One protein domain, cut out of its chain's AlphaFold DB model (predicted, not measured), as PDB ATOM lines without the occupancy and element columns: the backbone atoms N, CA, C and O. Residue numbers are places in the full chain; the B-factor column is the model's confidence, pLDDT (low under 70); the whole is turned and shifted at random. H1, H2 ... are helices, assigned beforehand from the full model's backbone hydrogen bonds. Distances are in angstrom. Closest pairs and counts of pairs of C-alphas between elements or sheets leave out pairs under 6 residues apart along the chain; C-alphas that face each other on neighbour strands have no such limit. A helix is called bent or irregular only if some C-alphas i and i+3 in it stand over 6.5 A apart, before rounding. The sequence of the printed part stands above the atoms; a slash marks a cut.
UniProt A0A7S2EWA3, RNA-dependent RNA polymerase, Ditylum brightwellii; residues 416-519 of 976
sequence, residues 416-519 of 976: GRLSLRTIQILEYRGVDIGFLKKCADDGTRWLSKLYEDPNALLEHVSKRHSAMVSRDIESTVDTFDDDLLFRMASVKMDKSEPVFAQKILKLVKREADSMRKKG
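What this domain is: This is residues 416 to 519 of the 976 residues of the protein "RNA-dependent RNA polymerase" of Ditylum brightwellii (UniProt A0A7S2EWA3). Two long helices, H2 and H5, run opposite ways as a narrow V, and a helical hairpin, H3 and H4, crosses the end where they meet. The short helix H1 lies at the far, open end of the V, near the first residue of H2 and the last of H5, and residues 470 to 477 stick out from the hairpin. The printed part has 104 residues with five named helices, H1 to H5 in order along the chain, and no named strand; the class is all helix. The whole is loose, with a radius of gyration of the C-alphas of 16.4 A, and elongated, spanning 49 by 31 by 19 A.

Where its parts are: H1 takes residues 420 to 428, with C-alpha 420 at (-27.256, 12.051, -22.502). H2, residues 433 to 452, is 28.4 A long from first to last C-alpha. H2 has a kink of 34 degrees near residue 443 and is irregular, with C-alphas 443 and 446 7.2 A apart. H3, residues 454 to 469, measures 22.1 A and begins at C-alpha 454, (-33.551, -9.733, -0.132). H4, residues 477 to 490, measures 20.6 A. H5, residues 498 to 518, is the longest helix by residues, measures 30.1 A and ends at C-alpha 518, (-28.602, 6.137, -21.327).

How they stand to each other: H1 is close to H2 but not clearly touching; their closest C-alphas, of Glu 427 and Ile 433, are 7.5 A apart. H1 is also close to H5 but not clearly touching, with the closest C-alphas, of Leu 420 and Lys 518, 6.2 A apart. H2 touches H5 with residues 444 to 451 alone, at a shallow tilt of 22 degrees, opposite ways; the closest C-alphas are those of Leu 447 and Val 508, at 6.0 A. H2 and H3 touch only at the corner by their link, about perpendicular at 86 degrees, with the C-alphas of Leu 450 and Leu 457 closest at 4.6 A. H3 and H4 form a helical hairpin and touch at a steep tilt of 43 degrees, opposite ways; the C-alphas of Leu 458 and Ala 489 are closest, at 5.3 A. H5 touches H4 with residues 500 to 504 alone, at a steep tilt of 57 degrees; the closest C-alphas, of Leu 485 and Lys 503, are 6.5 A apart. H3 and H5 are only just apart, with a closest distance of 8.3 A. The helix packing is mostly crossed, only just. Each O i to N i+4 pair is within hydrogen-bond range in H1, H3, H4 and H5, and 11 of 16 are in H2.

The domain as a whole: The two C-alphas farthest apart are those of Arg 429 and Val 491, at 49.6 A. The printed part has no cut and no long link. Residues 470 to 477, of which 477 belongs to H4, stand free. The mean pLDDT of the printed part is 83.0, and residues 467 to 480 are under 70.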
ATOM      1  N   GLY A 416     -38.770  13.404 -13.603       90.69
ATOM      2  CA  GLY A 416     -37.740  13.925 -14.477       90.69
ATOM      3  C   GLY A 416     -36.413  13.220 -14.228       90.69
ATOM      4  O   GLY A 416     -35.972  13.012 -13.095       90.69
ATOM      5  N   ARG A 417     -35.754  12.828 -15.317       93.94
ATOM      6  CA  ARG A 417     -34.425  12.214 -15.287       93.94
ATOM      7  C   ARG A 417     -33.502  12.976 -16.216       93.94
ATOM      8  O   ARG A 417     -33.951  13.521 -17.222       93.94
ATOM      9  N   LEU A 418     -32.220  12.974 -15.888       94.38
ATOM     10  CA  LEU A 418     -31.174  13.332 -16.826       94.38
ATOM     11  C   LEU A 418     -31.222  12.386 -18.035       94.38
ATOM     12  O   LEU A 418     -31.745  11.269 -17.983       94.38
ATOM     13  N   SER A 419     -30.688  12.869 -19.144       92.94
ATOM     14  CA  SER A 419     -30.442  12.107 -20.362       92.94
ATOM     15  C   SER A 419     -29.058  12.478 -20.883       92.94
ATOM     16  O   SER A 419     -28.483  13.467 -20.425       92.94
ATOM     17  N   LEU A 420     -28.538  11.729 -21.861       94.00
ATOM     18  CA  LEU A 420     -27.256  12.051 -22.502       94.00
ATOM     19  C   LEU A 420     -27.197  13.524 -22.945       94.00
ATOM     20  O   LEU A 420     -26.314  14.264 -22.517       94.00
ATOM     21  N   ARG A 421     -28.201  13.973 -23.708       93.94
ATOM     22  CA  ARG A 421     -28.267  15.351 -24.209       93.94
ATOM     23  C   ARG A 421     -28.443  16.373 -23.085       93.94
ATOM     24  O   ARG A 421     -27.783  17.405 -23.101       93.94
ATOM     25  N   THR A 422     -29.282  16.078 -22.087       95.12
ATOM     26  CA  THR A 422     -29.462  16.965 -20.924       95.12
ATOM     27  C   THR A 422     -28.146  17.176 -20.184       95.12
ATOM     28  O   THR A 422     -27.850  18.299 -19.803       95.12
ATOM     29  N   ILE A 423     -27.334  16.131 -20.009       96.62
ATOM     30  CA  ILE A 423     -26.036  16.237 -19.330       96.62
ATOM     31  C   ILE A 423     -25.075  17.125 -20.126       96.62
ATOM     32  O   ILE A 423     -24.473  18.018 -19.538       96.62
ATOM     33  N   GLN A 424     -24.970  16.925 -21.445       96.75
ATOM     34  CA  GLN A 424     -24.114  17.753 -22.307       96.75
ATOM     35  C   GLN A 424     -24.521  19.231 -22.267       96.75
ATOM     36  O   GLN A 424     -23.666  20.105 -22.136       96.75
ATOM     37  N   ILE A 425     -25.826  19.518 -22.342       97.25
ATOM     38  CA  ILE A 425     -26.335  20.894 -22.291       97.25
ATOM     39  C   ILE A 425     -26.133  21.496 -20.897       97.25
ATOM     40  O   ILE A 425     -25.691  22.632 -20.805       97.25
ATOM     41  N   LEU A 426     -26.392  20.767 -19.807       97.50
ATOM     42  CA  LEU A 426     -26.161  21.283 -18.451       97.50
ATOM     43  C   LEU A 426     -24.674  21.580 -18.196       97.50
ATOM     44  O   LEU A 426     -24.368  22.645 -17.664       97.50
ATOM     45  N   GLU A 427     -23.762  20.697 -18.617       97.69
ATOM     46  CA  GLU A 427     -22.310  20.937 -18.549       97.69
ATOM     47  C   GLU A 427     -21.932  22.209 -19.320       97.69
ATOM     48  O   GLU A 427     -21.288  23.104 -18.771       97.69
ATOM     49  N   TYR A 428     -22.397  22.333 -20.567       97.56
ATOM     50  CA  TYR A 428     -22.185  23.526 -21.390       97.56
ATOM     51  C   TYR A 428     -22.729  24.799 -20.722       97.56
ATOM     52  O   TYR A 428     -22.084  25.847 -20.729       97.56
ATOM     53  N   ARG A 429     -23.889  24.697 -20.068       97.38
ATOM     54  CA  ARG A 429     -24.544  25.799 -19.354       97.38
ATOM     55  C   ARG A 429     -23.970  26.041 -17.952       97.38
ATOM     56  O   ARG A 429     -24.522  26.850 -17.214       97.38
ATOM     57  N   GLY A 430     -22.840  25.422 -17.604       96.88
ATOM     58  CA  GLY A 430     -22.050  25.746 -16.414       96.88
ATOM     59  C   GLY A 430     -22.294  24.865 -15.189       96.88
ATOM     60  O   GLY A 430     -21.722  25.150 -14.140       96.88
ATOM     61  N   VAL A 431     -23.097  23.804 -15.302       97.62
ATOM     62  CA  VAL A 431     -23.302  22.846 -14.208       97.62
ATOM     63  C   VAL A 431     -22.064  21.970 -14.058       97.62
ATOM     64  O   VAL A 431     -21.619  21.326 -15.008       97.62
ATOM     65  N   ASP A 432     -21.508  21.930 -12.852       94.69
ATOM     66  CA  ASP A 432     -20.285  21.194 -12.583       94.69
ATOM     67  C   ASP A 432     -20.510  19.675 -12.467       94.69
ATOM     68  O   ASP A 432     -21.593  19.164 -12.161       94.69
ATOM     69  N   ILE A 433     -19.427  18.927 -12.673       96.19
ATOM     70  CA  ILE A 433     -19.431  17.465 -12.608       96.19
ATOM     71  C   ILE A 433     -19.771  16.920 -11.211       96.19
ATOM     72  O   ILE A 433     -20.247  15.790 -11.099       96.19
ATOM     73  N   GLY A 434     -19.540  17.688 -10.143       96.44
ATOM     74  CA  GLY A 434     -19.878  17.309  -8.774       96.44
ATOM     75  C   GLY A 434     -21.387  17.205  -8.573       96.44
ATOM     76  O   GLY A 434     -21.863  16.189  -8.056       96.44
ATOM     77  N   PHE A 435     -22.150  18.188  -9.066       96.00
ATOM     78  CA  PHE A 435     -23.615  18.123  -9.082       96.00
ATOM     79  C   PHE A 435     -24.111  16.879  -9.836       96.00
ATOM     80  O   PHE A 435     -24.921  16.107  -9.320       96.00
ATOM     81  N   LEU A 436     -23.577  16.630 -11.035       96.44
ATOM     82  CA  LEU A 436     -23.994  15.496 -11.864       96.44
ATOM     83  C   LEU A 436     -23.636  14.137 -11.240       96.44
ATOM     84  O   LEU A 436     -24.441  13.206 -11.290       96.44
ATOM     85  N   LYS A 437     -22.464  14.020 -10.598       95.62
ATOM     86  CA  LYS A 437     -22.080  12.825  -9.828       95.62
ATOM     87  C   LYS A 437     -23.045  12.571  -8.677       95.62
ATOM     88  O   LYS A 437     -23.447  11.431  -8.478       95.62
ATOM     89  N   LYS A 438     -23.496  13.616  -7.976       94.44
ATOM     90  CA  LYS A 438     -24.507  13.486  -6.917       94.44
ATOM     91  C   LYS A 438     -25.834  12.936  -7.452       94.44
ATOM     92  O   LYS A 438     -26.427  12.068  -6.815       94.44
ATOM     93  N   CYS A 439     -26.284  13.380  -8.627       94.00
ATOM     94  CA  CYS A 439     -27.459  12.795  -9.288       94.00
ATOM     95  C   CYS A 439     -27.236  11.321  -9.648       94.00
ATOM     96  O   CYS A 439     -28.125  10.490  -9.450       94.00
ATOM     97  N   ALA A 440     -26.049  10.983 -10.157       92.62
ATOM     98  CA  ALA A 440     -25.698   9.607 -10.477       92.62
ATOM     99  C   ALA A 440     -25.673   8.716  -9.223       92.62
ATOM    100  O   ALA A 440     -26.163   7.588  -9.260       92.62
ATOM    101  N   ASP A 441     -25.205   9.247  -8.096       91.00
ATOM    102  CA  ASP A 441     -25.182   8.567  -6.801       91.00
ATOM    103  C   ASP A 441     -26.578   8.328  -6.248       91.00
ATOM    104  O   ASP A 441     -26.906   7.201  -5.876       91.00
ATOM    105  N   ASP A 442     -27.424   9.359  -6.251       88.19
ATOM    106  CA  ASP A 442     -28.835   9.232  -5.882       88.19
ATOM    107  C   ASP A 442     -29.524   8.170  -6.762       88.19
ATOM    108  O   ASP A 442     -30.290   7.346  -6.262       88.19
ATOM    109  N   GLY A 443     -29.193   8.132  -8.058       84.81
ATOM    110  CA  GLY A 443     -29.723   7.161  -9.014       84.81
ATOM    111  C   GLY A 443     -29.187   5.743  -8.897       84.81
ATOM    112  O   GLY A 443     -29.871   4.823  -9.333       84.81
ATOM    113  N   THR A 444     -27.997   5.545  -8.338       85.62
ATOM    114  CA  THR A 444     -27.363   4.220  -8.238       85.62
ATOM    115  C   THR A 444     -27.383   3.643  -6.828       85.62
ATOM    116  O   THR A 444     -27.100   2.462  -6.665       85.62
ATOM    117  N   ARG A 445     -27.802   4.410  -5.812       83.44
ATOM    118  CA  ARG A 445     -27.891   3.952  -4.412       83.44
ATOM    119  C   ARG A 445     -28.714   2.671  -4.233       83.44
ATOM    120  O   ARG A 445     -28.385   1.845  -3.389       83.44
ATOM    121  N   TRP A 446     -29.784   2.497  -5.007       84.62
ATOM    122  CA  TRP A 446     -30.635   1.305  -4.923       84.62
ATOM    123  C   TRP A 446     -29.956   0.038  -5.469       84.62
ATOM    124  O   TRP A 446     -30.344  -1.058  -5.084       84.62
ATOM    125  N   LEU A 447     -28.916   0.164  -6.305       83.81
ATOM    126  CA  LEU A 447     -28.186  -0.986  -6.847       83.81
ATOM    127  C   LEU A 447     -27.463  -1.771  -5.749       83.81
ATOM    128  O   LEU A 447     -27.471  -2.996  -5.780       83.81
ATOM    129  N   SER A 448     -26.891  -1.082  -4.755       78.56
ATOM    130  CA  SER A 448     -26.305  -1.736  -3.576       78.56
ATOM    131  C   SER A 448     -27.371  -2.488  -2.774       78.56
ATOM    132  O   SER A 448     -27.145  -3.624  -2.363       78.56
ATOM    133  N   LYS A 449     -28.577  -1.912  -2.649       84.00
ATOM    134  CA  LYS A 449     -29.701  -2.560  -1.960       84.00
ATOM    135  C   LYS A 449     -30.143  -3.858  -2.630       84.00
ATOM    136  O   LYS A 449     -30.498  -4.781  -1.916       84.00
ATOM    137  N   LEU A 450     -30.069  -3.970  -3.961       84.06
ATOM    138  CA  LEU A 450     -30.383  -5.233  -4.650       84.06
ATOM    139  C   LEU A 450     -29.498  -6.398  -4.195       84.06
ATOM    140  O   LEU A 450     -29.900  -7.551  -4.306       84.06
ATOM    141  N   TYR A 451     -28.282  -6.107  -3.733       78.06
ATOM    142  CA  TYR A 451     -27.374  -7.122  -3.215       78.06
ATOM    143  C   TYR A 451     -27.530  -7.331  -1.700       78.06
ATOM    144  O   TYR A 451     -27.364  -8.444  -1.200       78.06
ATOM    145  N   GLU A 452     -27.823  -6.265  -0.956       79.62
ATOM    146  CA  GLU A 452     -27.856  -6.273   0.512       79.62
ATOM    147  C   GLU A 452     -29.201  -6.718   1.100       79.62
ATOM    148  O   GLU A 452     -29.213  -7.396   2.128       79.62
ATOM    149  N   ASP A 453     -30.310  -6.358   0.452       85.06
ATOM    150  CA  ASP A 453     -31.676  -6.525   0.948       85.06
ATOM    151  C   ASP A 453     -32.467  -7.520   0.070       85.06
ATOM    152  O   ASP A 453     -32.835  -7.198  -1.067       85.06
ATOM    153  N   PRO A 454     -32.775  -8.727   0.590       84.94
ATOM    154  CA  PRO A 454     -33.551  -9.733  -0.132       84.94
ATOM    155  C   PRO A 454     -34.944  -9.260  -0.564       84.94
ATOM    156  O   PRO A 454     -35.430  -9.702  -1.605       84.94
ATOM    157  N   ASN A 455     -35.585  -8.370   0.202       86.94
ATOM    158  CA  ASN A 455     -36.920  -7.874  -0.129       86.94
ATOM    159  C   ASN A 455     -36.852  -6.887  -1.298       86.94
ATOM    160  O   ASN A 455     -37.616  -7.023  -2.252       86.94
ATOM    161  N   ALA A 456     -35.887  -5.961  -1.276       87.44
ATOM    162  CA  ALA A 456     -35.649  -5.038  -2.385       87.44
ATOM    163  C   ALA A 456     -35.283  -5.780  -3.684       87.44
ATOM    164  O   ALA A 456     -35.723  -5.396  -4.771       87.44
ATOM    165  N   LEU A 457     -34.500  -6.862  -3.581       88.06
ATOM    166  CA  LEU A 457     -34.217  -7.738  -4.715       88.06
ATOM    167  C   LEU A 457     -35.500  -8.378  -5.250       88.06
ATOM    168  O   LEU A 457     -35.755  -8.260  -6.447       88.06
ATOM    169  N   LEU A 458     -36.286  -9.030  -4.381       88.81
ATOM    170  CA  LEU A 458     -37.524  -9.721  -4.748       88.81
ATOM    171  C   LEU A 458     -38.518  -8.777  -5.426       88.81
ATOM    172  O   LEU A 458     -39.032  -9.097  -6.496       88.81
ATOM    173  N   GLU A 459     -38.736  -7.597  -4.850       87.56
ATOM    174  CA  GLU A 459     -39.599  -6.563  -5.418       87.56
ATOM    175  C   GLU A 459     -39.143  -6.180  -6.837       87.56
ATOM    176  O   GLU A 459     -39.938  -6.170  -7.781       87.56
ATOM    177  N   HIS A 460     -37.844  -5.925  -7.027       88.00
ATOM    178  CA  HIS A 460     -37.300  -5.533  -8.325       88.00
ATOM    179  C   HIS A 460     -37.407  -6.641  -9.385       88.00
ATOM    180  O   HIS A 460     -37.792  -6.376 -10.528       88.00
ATOM    181  N   VAL A 461     -37.064  -7.885  -9.037       87.69
ATOM    182  CA  VAL A 461     -37.125  -9.006  -9.992       87.69
ATOM    183  C   VAL A 461     -38.561  -9.441 -10.273       87.69
ATOM    184  O   VAL A 461     -38.837  -9.858 -11.394       87.69
ATOM    185  N   SER A 462     -39.479  -9.261  -9.317       84.31
ATOM    186  CA  SER A 462     -40.920  -9.451  -9.514       84.31
ATOM    187  C   SER A 462     -41.456  -8.493 -10.577       84.31
ATOM    188  O   SER A 462     -41.972  -8.939 -11.599       84.31
ATOM    189  N   LYS A 463     -41.193  -7.186 -10.429       82.19
ATOM    190  CA  LYS A 463     -41.545  -6.149 -11.421       82.19
ATOM    191  C   LYS A 463     -41.057  -6.499 -12.827       82.19
ATOM    192  O   LYS A 463     -41.795  -6.403 -13.808       82.19
ATOM    193  N   ARG A 464     -39.796  -6.935 -12.938       82.31
ATOM    194  CA  ARG A 464     -39.201  -7.358 -14.217       82.31
ATOM    195  C   ARG A 464     -39.879  -8.600 -14.789       82.31
ATOM    196  O   ARG A 464     -40.121  -8.647 -15.995       82.31
ATOM    197  N   HIS A 465     -40.169  -9.589 -13.949       78.12
ATOM    198  CA  HIS A 465     -40.844 -10.819 -14.357       78.12
ATOM    199  C   HIS A 465     -42.259 -10.530 -14.864       78.12
ATOM    200  O   HIS A 465     -42.601 -10.938 -15.974       78.12
ATOM    201  N   SER A 466     -43.030  -9.706 -14.152       72.06
ATOM    202  CA  SER A 466     -44.358  -9.254 -14.581       72.06
ATOM    203  C   SER A 466     -44.319  -8.531 -15.931       72.06
ATOM    204  O   SER A 466     -45.125  -8.826 -16.818       72.06
ATOM    205  N   ALA A 467     -43.346  -7.636 -16.134       69.50
ATOM    206  CA  ALA A 467     -43.168  -6.931 -17.404       69.50
ATOM    207  C   ALA A 467     -42.759  -7.869 -18.559       69.50
ATOM    208  O   ALA A 467     -43.122  -7.627 -19.711       69.50
ATOM    209  N   MET A 468     -42.007  -8.935 -18.271       67.25
ATOM    210  CA  MET A 468     -41.637  -9.969 -19.243       67.25
ATOM    211  C   MET A 468     -42.856 -10.794 -19.669       67.25
ATOM    212  O   MET A 468     -43.115 -10.917 -20.868       67.25
ATOM    213  N   VAL A 469     -43.618 -11.311 -18.700       62.56
ATOM    214  CA  VAL A 469     -44.818 -12.130 -18.938       62.56
ATOM    215  C   VAL A 469     -45.873 -11.335 -19.709       62.56
ATOM    216  O   VAL A 469     -46.440 -11.834 -20.675       62.56
ATOM    217  N   SER A 470     -46.071 -10.061 -19.365       57.12
ATOM    218  CA  SER A 470     -47.066  -9.196 -20.018       57.12
ATOM    219  C   SER A 470     -46.764  -8.884 -21.490       57.12
ATOM    220  O   SER A 470     -47.635  -8.385 -22.201       57.12
ATOM    221  N   ARG A 471     -45.532  -9.115 -21.961       51.19
ATOM    222  CA  ARG A 471     -45.108  -8.785 -23.333       51.19
ATOM    223  C   ARG A 471     -45.045  -9.998 -24.270       51.19
ATOM    224  O   ARG A 471     -44.651  -9.807 -25.419       51.19
ATOM    225  N   ASP A 472     -45.393 -11.207 -23.812       48.62
ATOM    226  CA  ASP A 472     -45.213 -12.467 -24.567       48.62
ATOM    227  C   ASP A 472     -43.777 -12.620 -25.136       48.62
ATOM    228  O   ASP A 472     -43.545 -13.185 -26.210       48.62
ATOM    229  N   ILE A 473     -42.769 -12.076 -24.438       48.03
ATOM    230  CA  ILE A 473     -41.362 -12.138 -24.867       48.03
ATOM    231  C   ILE A 473     -40.731 -13.401 -24.279       48.03
ATOM    232  O   ILE A 473     -40.148 -13.373 -23.200       48.03
ATOM    233  N   GLU A 474     -40.799 -14.514 -25.007       45.12
ATOM    234  CA  GLU A 474     -40.107 -15.759 -24.625       45.12
ATOM    235  C   GLU A 474     -38.669 -15.876 -25.186       45.12
ATOM    236  O   GLU A 474     -37.993 -16.885 -24.969       45.12
ATOM    237  N   SER A 475     -38.168 -14.886 -25.936       42.03
ATOM    238  CA  SER A 475     -37.113 -15.119 -26.941       42.03
ATOM    239  C   SER A 475     -35.694 -14.601 -26.641       42.03
ATOM    240  O   SER A 475     -34.854 -14.671 -27.535       42.03
ATOM    241  N   THR A 476     -35.361 -14.130 -25.429       47.97
ATOM    242  CA  THR A 476     -33.990 -13.640 -25.126       47.97
ATOM    243  C   THR A 476     -33.253 -14.449 -24.047       47.97
ATOM    244  O   THR A 476     -33.870 -15.093 -23.196       47.97
ATOM    245  N   VAL A 477     -31.912 -14.415 -24.070       47.47
ATOM    246  CA  VAL A 477     -31.037 -15.006 -23.030       47.47
ATOM    247  C   VAL A 477     -31.379 -14.439 -21.651       47.47
ATOM    248  O   VAL A 477     -31.555 -15.182 -20.689       47.47
ATOM    249  N   ASP A 478     -31.567 -13.119 -21.592       51.06
ATOM    250  CA  ASP A 478     -31.860 -12.390 -20.362       51.06
ATOM    251  C   ASP A 478     -33.192 -12.835 -19.728       51.06
ATOM    252  O   ASP A 478     -33.263 -12.983 -18.514       51.06
ATOM    253  N   THR A 479     -34.218 -13.146 -20.529       60.84
ATOM    254  CA  THR A 479     -35.544 -13.574 -20.035       60.84
ATOM    255  C   THR A 479     -35.546 -14.947 -19.344       60.84
ATOM    256  O   THR A 479     -36.298 -15.165 -18.398       60.84
ATOM    257  N   PHE A 480     -34.681 -15.877 -19.761       63.97
ATOM    258  CA  PHE A 480     -34.570 -17.192 -19.111       63.97
ATOM    259  C   PHE A 480     -33.806 -17.119 -17.782       63.97
ATOM    260  O   PHE A 480     -34.152 -17.795 -16.811       63.97
ATOM    261  N   ASP A 481     -32.782 -16.267 -17.729       71.50
ATOM    262  CA  ASP A 481     -32.004 -16.034 -16.518       71.50
ATOM    263  C   ASP A 481     -32.765 -15.231 -15.461       71.50
ATOM    264  O   ASP A 481     -32.589 -15.511 -14.270       71.50
ATOM    265  N   ASP A 482     -33.607 -14.291 -15.895       78.00
ATOM    266  CA  ASP A 482     -34.456 -13.466 -15.037       78.00
ATOM    267  C   ASP A 482     -35.557 -14.297 -14.348       78.00
ATOM    268  O   ASP A 482     -35.805 -14.085 -13.163       78.00
ATOM    269  N   ASP A 483     -36.158 -15.294 -15.021       79.81
ATOM    270  CA  ASP A 483     -37.111 -16.234 -14.389       79.81
ATOM    271  C   ASP A 483     -36.456 -17.043 -13.264       79.81
ATOM    272  O   ASP A 483     -37.005 -17.152 -12.167       79.81
ATOM    273  N   LEU A 484     -35.261 -17.587 -13.505       84.12
ATOM    274  CA  LEU A 484     -34.542 -18.332 -12.474       84.12
ATOM    275  C   LEU A 484     -34.170 -17.422 -11.292       84.12
ATOM    276  O   LEU A 484     -34.360 -17.822 -10.146       84.12
ATOM    277  N   LEU A 485     -33.696 -16.198 -11.553       87.69
ATOM    278  CA  LEU A 485     -33.368 -15.236 -10.499       87.69
ATOM    279  C   LEU A 485     -34.604 -14.848  -9.671       87.69
ATOM    280  O   LEU A 485     -34.524 -14.847  -8.443       87.69
ATOM    281  N   PHE A 486     -35.742 -14.584 -10.323       88.81
ATOM    282  CA  PHE A 486     -37.019 -14.326  -9.655       88.81
ATOM    283  C   PHE A 486     -37.402 -15.482  -8.728       88.81
ATOM    284  O   PHE A 486     -37.621 -15.272  -7.539       88.81
ATOM    285  N   ARG A 487     -37.393 -16.721  -9.230       86.31
ATOM    286  CA  ARG A 487     -37.765 -17.895  -8.427       86.31
ATOM    287  C   ARG A 487     -36.814 -18.137  -7.248       86.31
ATOM    288  O   ARG A 487     -37.277 -18.494  -6.166       86.31
ATOM    289  N   MET A 488     -35.507 -17.929  -7.432       89.12
ATOM    290  CA  MET A 488     -34.524 -18.007  -6.341       89.12
ATOM    291  C   MET A 488     -34.781 -16.929  -5.275       89.12
ATOM    292  O   MET A 488     -34.754 -17.233  -4.082       89.12
ATOM    293  N   ALA A 489     -35.091 -15.694  -5.677       89.31
ATOM    294  CA  ALA A 489     -35.441 -14.624  -4.743       89.31
ATOM    295  C   ALA A 489     -36.740 -14.932  -3.973       89.31
ATOM    296  O   ALA A 489     -36.796 -14.723  -2.763       89.31
ATOM    297  N   SER A 490     -37.751 -15.506  -4.636       87.38
ATOM    298  CA  SER A 490     -39.046 -15.850  -4.026       87.38
ATOM    299  C   SER A 490     -38.942 -16.891  -2.910       87.38
ATOM    300  O   SER A 490     -39.708 -16.840  -1.949       87.38
ATOM    301  N   VAL A 491     -37.975 -17.813  -2.991       86.56
ATOM    302  CA  VAL A 491     -37.694 -18.781  -1.913       86.56
ATOM    303  C   VAL A 491     -36.704 -18.249  -0.872       86.56
ATOM    304  O   VAL A 491     -36.270 -19.015  -0.015       86.56
ATOM    305  N   LYS A 492     -36.337 -16.959  -0.935       85.19
ATOM    306  CA  LYS A 492     -35.322 -16.316  -0.081       85.19
ATOM    307  C   LYS A 492     -33.993 -17.077  -0.095       85.19
ATOM    308  O   LYS A 492     -33.440 -17.403   0.955       85.19
ATOM    309  N   MET A 493     -33.506 -17.403  -1.295       86.81
ATOM    310  CA  MET A 493     -32.227 -18.089  -1.484       86.81
ATOM    311  C   MET A 493     -31.098 -17.383  -0.728       86.81
ATOM    312  O   MET A 493     -30.979 -16.157  -0.764       86.81
ATOM    313  N   ASP A 494     -30.243 -18.163  -0.072       81.81
ATOM    314  CA  ASP A 494     -29.080 -17.617   0.617       81.81
ATOM    315  C   ASP A 494     -28.083 -17.028  -0.397       81.81
ATOM    316  O   ASP A 494     -27.738 -17.661  -1.397       81.81
ATOM    317  N   LYS A 495     -27.592 -15.813  -0.134       78.25
ATOM    318  CA  LYS A 495     -26.643 -15.099  -1.009       78.25
ATOM    319  C   LYS A 495     -25.254 -15.742  -1.099       78.25
ATOM    320  O   LYS A 495     -24.445 -15.310  -1.912       78.25
ATOM    321  N   SER A 496     -24.945 -16.726  -0.257       76.19
ATOM    322  CA  SER A 496     -23.759 -17.574  -0.399       76.19
ATOM    323  C   SER A 496     -23.925 -18.636  -1.488       76.19
ATOM    324  O   SER A 496     -22.918 -19.199  -1.920       76.19
ATOM    325  N   GLU A 497     -25.154 -18.888  -1.970       83.31
ATOM    326  CA  GLU A 497     -25.385 -19.771  -3.110       83.31
ATOM    327  C   GLU A 497     -24.735 -19.149  -4.365       83.31
ATOM    328  O   GLU A 497     -25.097 -18.038  -4.766       83.31
ATOM    329  N   PRO A 498     -23.747 -19.814  -4.987       76.88
ATOM    330  CA  PRO A 498     -22.876 -19.147  -5.958       76.88
ATOM    331  C   PRO A 498     -23.560 -18.739  -7.261       76.88
ATOM    332  O   PRO A 498     -23.200 -17.710  -7.834       76.88
ATOM    333  N   VAL A 499     -24.546 -19.509  -7.727       81.44
ATOM    334  CA  VAL A 499     -25.311 -19.174  -8.935       81.44
ATOM    335  C   VAL A 499     -26.234 -17.991  -8.662       81.44
ATOM    336  O   VAL A 499     -26.330 -17.079  -9.488       81.44
ATOM    337  N   PHE A 500     -26.863 -17.953  -7.489       85.19
ATOM    338  CA  PHE A 500     -27.696 -16.834  -7.067       85.19
ATOM    339  C   PHE A 500     -26.884 -15.545  -6.946       85.19
ATOM    340  O   PHE A 500     -27.226 -14.545  -7.582       85.19
ATOM    341  N   ALA A 501     -25.766 -15.583  -6.214       79.75
ATOM    342  CA  ALA A 501     -24.873 -14.441  -6.033       79.75
ATOM    343  C   ALA A 501     -24.413 -13.863  -7.377       79.75
ATOM    344  O   ALA A 501     -24.493 -12.658  -7.627       79.75
ATOM    345  N   GLN A 502     -23.993 -14.737  -8.290       79.75
ATOM    346  CA  GLN A 502     -23.546 -14.335  -9.611       79.75
ATOM    347  C   GLN A 502     -24.675 -13.744 -10.466       79.75
ATOM    348  O   GLN A 502     -24.442 -12.790 -11.211       79.75
ATOM    349  N   LYS A 503     -25.900 -14.276 -10.377       84.75
ATOM    350  CA  LYS A 503     -27.065 -13.715 -11.078       84.75
ATOM    351  C   LYS A 503     -27.438 -12.333 -10.555       84.75
ATOM    352  O   LYS A 503     -27.708 -11.454 -11.372       84.75
ATOM    353  N   ILE A 504     -27.377 -12.111  -9.240       85.06
ATOM    354  CA  ILE A 504     -27.567 -10.777  -8.651       85.06
ATOM    355  C   ILE A 504     -26.497  -9.817  -9.183       85.06
ATOM    356  O   ILE A 504     -26.829  -8.730  -9.648       85.06
ATOM    357  N   LEU A 505     -25.224 -10.224  -9.210       80.81
ATOM    358  CA  LEU A 505     -24.140  -9.393  -9.751       80.81
ATOM    359  C   LEU A 505     -24.331  -9.075 -11.242       80.81
ATOM    360  O   LEU A 505     -24.146  -7.930 -11.659       80.81
ATOM    361  N   LYS A 506     -24.746 -10.060 -12.054       83.81
ATOM    362  CA  LYS A 506     -25.090  -9.855 -13.473       83.81
ATOM    363  C   LYS A 506     -26.249  -8.860 -13.622       83.81
ATOM    364  O   LYS A 506     -26.155  -7.971 -14.467       83.81
ATOM    365  N   LEU A 507     -27.296  -8.966 -12.795       85.94
ATOM    366  CA  LEU A 507     -28.421  -8.024 -12.768       85.94
ATOM    367  C   LEU A 507     -27.952  -6.608 -12.405       85.94
ATOM    368  O   LEU A 507     -28.202  -5.678 -13.167       85.94
ATOM    369  N   VAL A 508     -27.223  -6.448 -11.297       84.25
ATOM    370  CA  VAL A 508     -26.699  -5.151 -10.838       84.25
ATOM    371  C   VAL A 508     -25.847  -4.495 -11.924       84.25
ATOM    372  O   VAL A 508     -26.049  -3.324 -12.251       84.25
ATOM    373  N   LYS A 509     -24.943  -5.257 -12.550       85.00
ATOM    374  CA  LYS A 509     -24.118  -4.771 -13.662       85.00
ATOM    375  C   LYS A 509     -24.965  -4.357 -14.864       85.00
ATOM    376  O   LYS A 509     -24.717  -3.301 -15.439       85.00
ATOM    377  N   ARG A 510     -25.975  -5.151 -15.232       86.69
ATOM    378  CA  ARG A 510     -26.888  -4.859 -16.349       86.69
ATOM    379  C   ARG A 510     -27.679  -3.570 -16.105       86.69
ATOM    380  O   ARG A 510     -27.784  -2.744 -17.014       86.69
ATOM    381  N   GLU A 511     -28.207  -3.380 -14.900       86.62
ATOM    382  CA  GLU A 511     -28.958  -2.179 -14.521       86.62
ATOM    383  C   GLU A 511     -28.053  -0.940 -14.506       86.62
ATOM    384  O   GLU A 511     -28.370   0.071 -15.140       86.62
ATOM    385  N   ALA A 512     -26.868  -1.041 -13.898       86.81
ATOM    386  CA  ALA A 512     -25.877   0.031 -13.890       86.81
ATOM    387  C   ALA A 512     -25.405   0.406 -15.309       86.81
ATOM    388  O   ALA A 512     -25.343   1.588 -15.659       86.81
ATOM    389  N   ASP A 513     -25.149  -0.594 -16.161       87.19
ATOM    390  CA  ASP A 513     -24.793  -0.412 -17.570       87.19
ATOM    391  C   ASP A 513     -25.906   0.281 -18.357       87.19
ATOM    392  O   ASP A 513     -25.638   1.194 -19.140       87.19
ATOM    393  N   SER A 514     -27.158  -0.127 -18.147       87.62
ATOM    394  CA  SER A 514     -28.328   0.502 -18.765       87.62
ATOM    395  C   SER A 514     -28.451   1.970 -18.348       87.62
ATOM    396  O   SER A 514     -28.703   2.826 -19.202       87.62
ATOM    397  N   MET A 515     -28.234   2.280 -17.065       87.25
ATOM    398  CA  MET A 515     -28.286   3.647 -16.543       87.25
ATOM    399  C   MET A 515     -27.199   4.538 -17.144       87.25
ATOM    400  O   MET A 515     -27.535   5.589 -17.693       87.25
ATOM    401  N   ARG A 516     -25.925   4.117 -17.105       88.88
ATOM    402  CA  ARG A 516     -24.805   4.931 -17.613       88.88
ATOM    403  C   ARG A 516     -24.821   5.094 -19.133       88.88
ATOM    404  O   ARG A 516     -24.583   6.193 -19.614       88.88
ATOM    405  N   LYS A 517     -25.197   4.056 -19.897       88.88
ATOM    406  CA  LYS A 517     -25.308   4.139 -21.370       88.88
ATOM    407  C   LYS A 517     -26.417   5.086 -21.823       88.88
ATOM    408  O   LYS A 517     -26.346   5.631 -22.916       88.88
ATOM    409  N   LYS A 518     -27.467   5.252 -21.015       89.00
ATOM    410  CA  LYS A 518     -28.602   6.137 -21.327       89.00
ATOM    411  C   LYS A 518     -28.518   7.496 -20.619       89.00
ATOM    412  O   LYS A 518     -29.362   8.349 -20.887       89.00
ATOM    413  N   GLY A 519     -27.572   7.680 -19.694       89.81
ATOM    414  CA  GLY A 519     -27.472   8.862 -18.831       89.81
ATOM    415  C   GLY A 519     -28.709   9.108 -17.957       89.81
ATOM    416  O   GLY A 519     -28.996  10.254 -17.627       89.81
TER     417      GLY A 519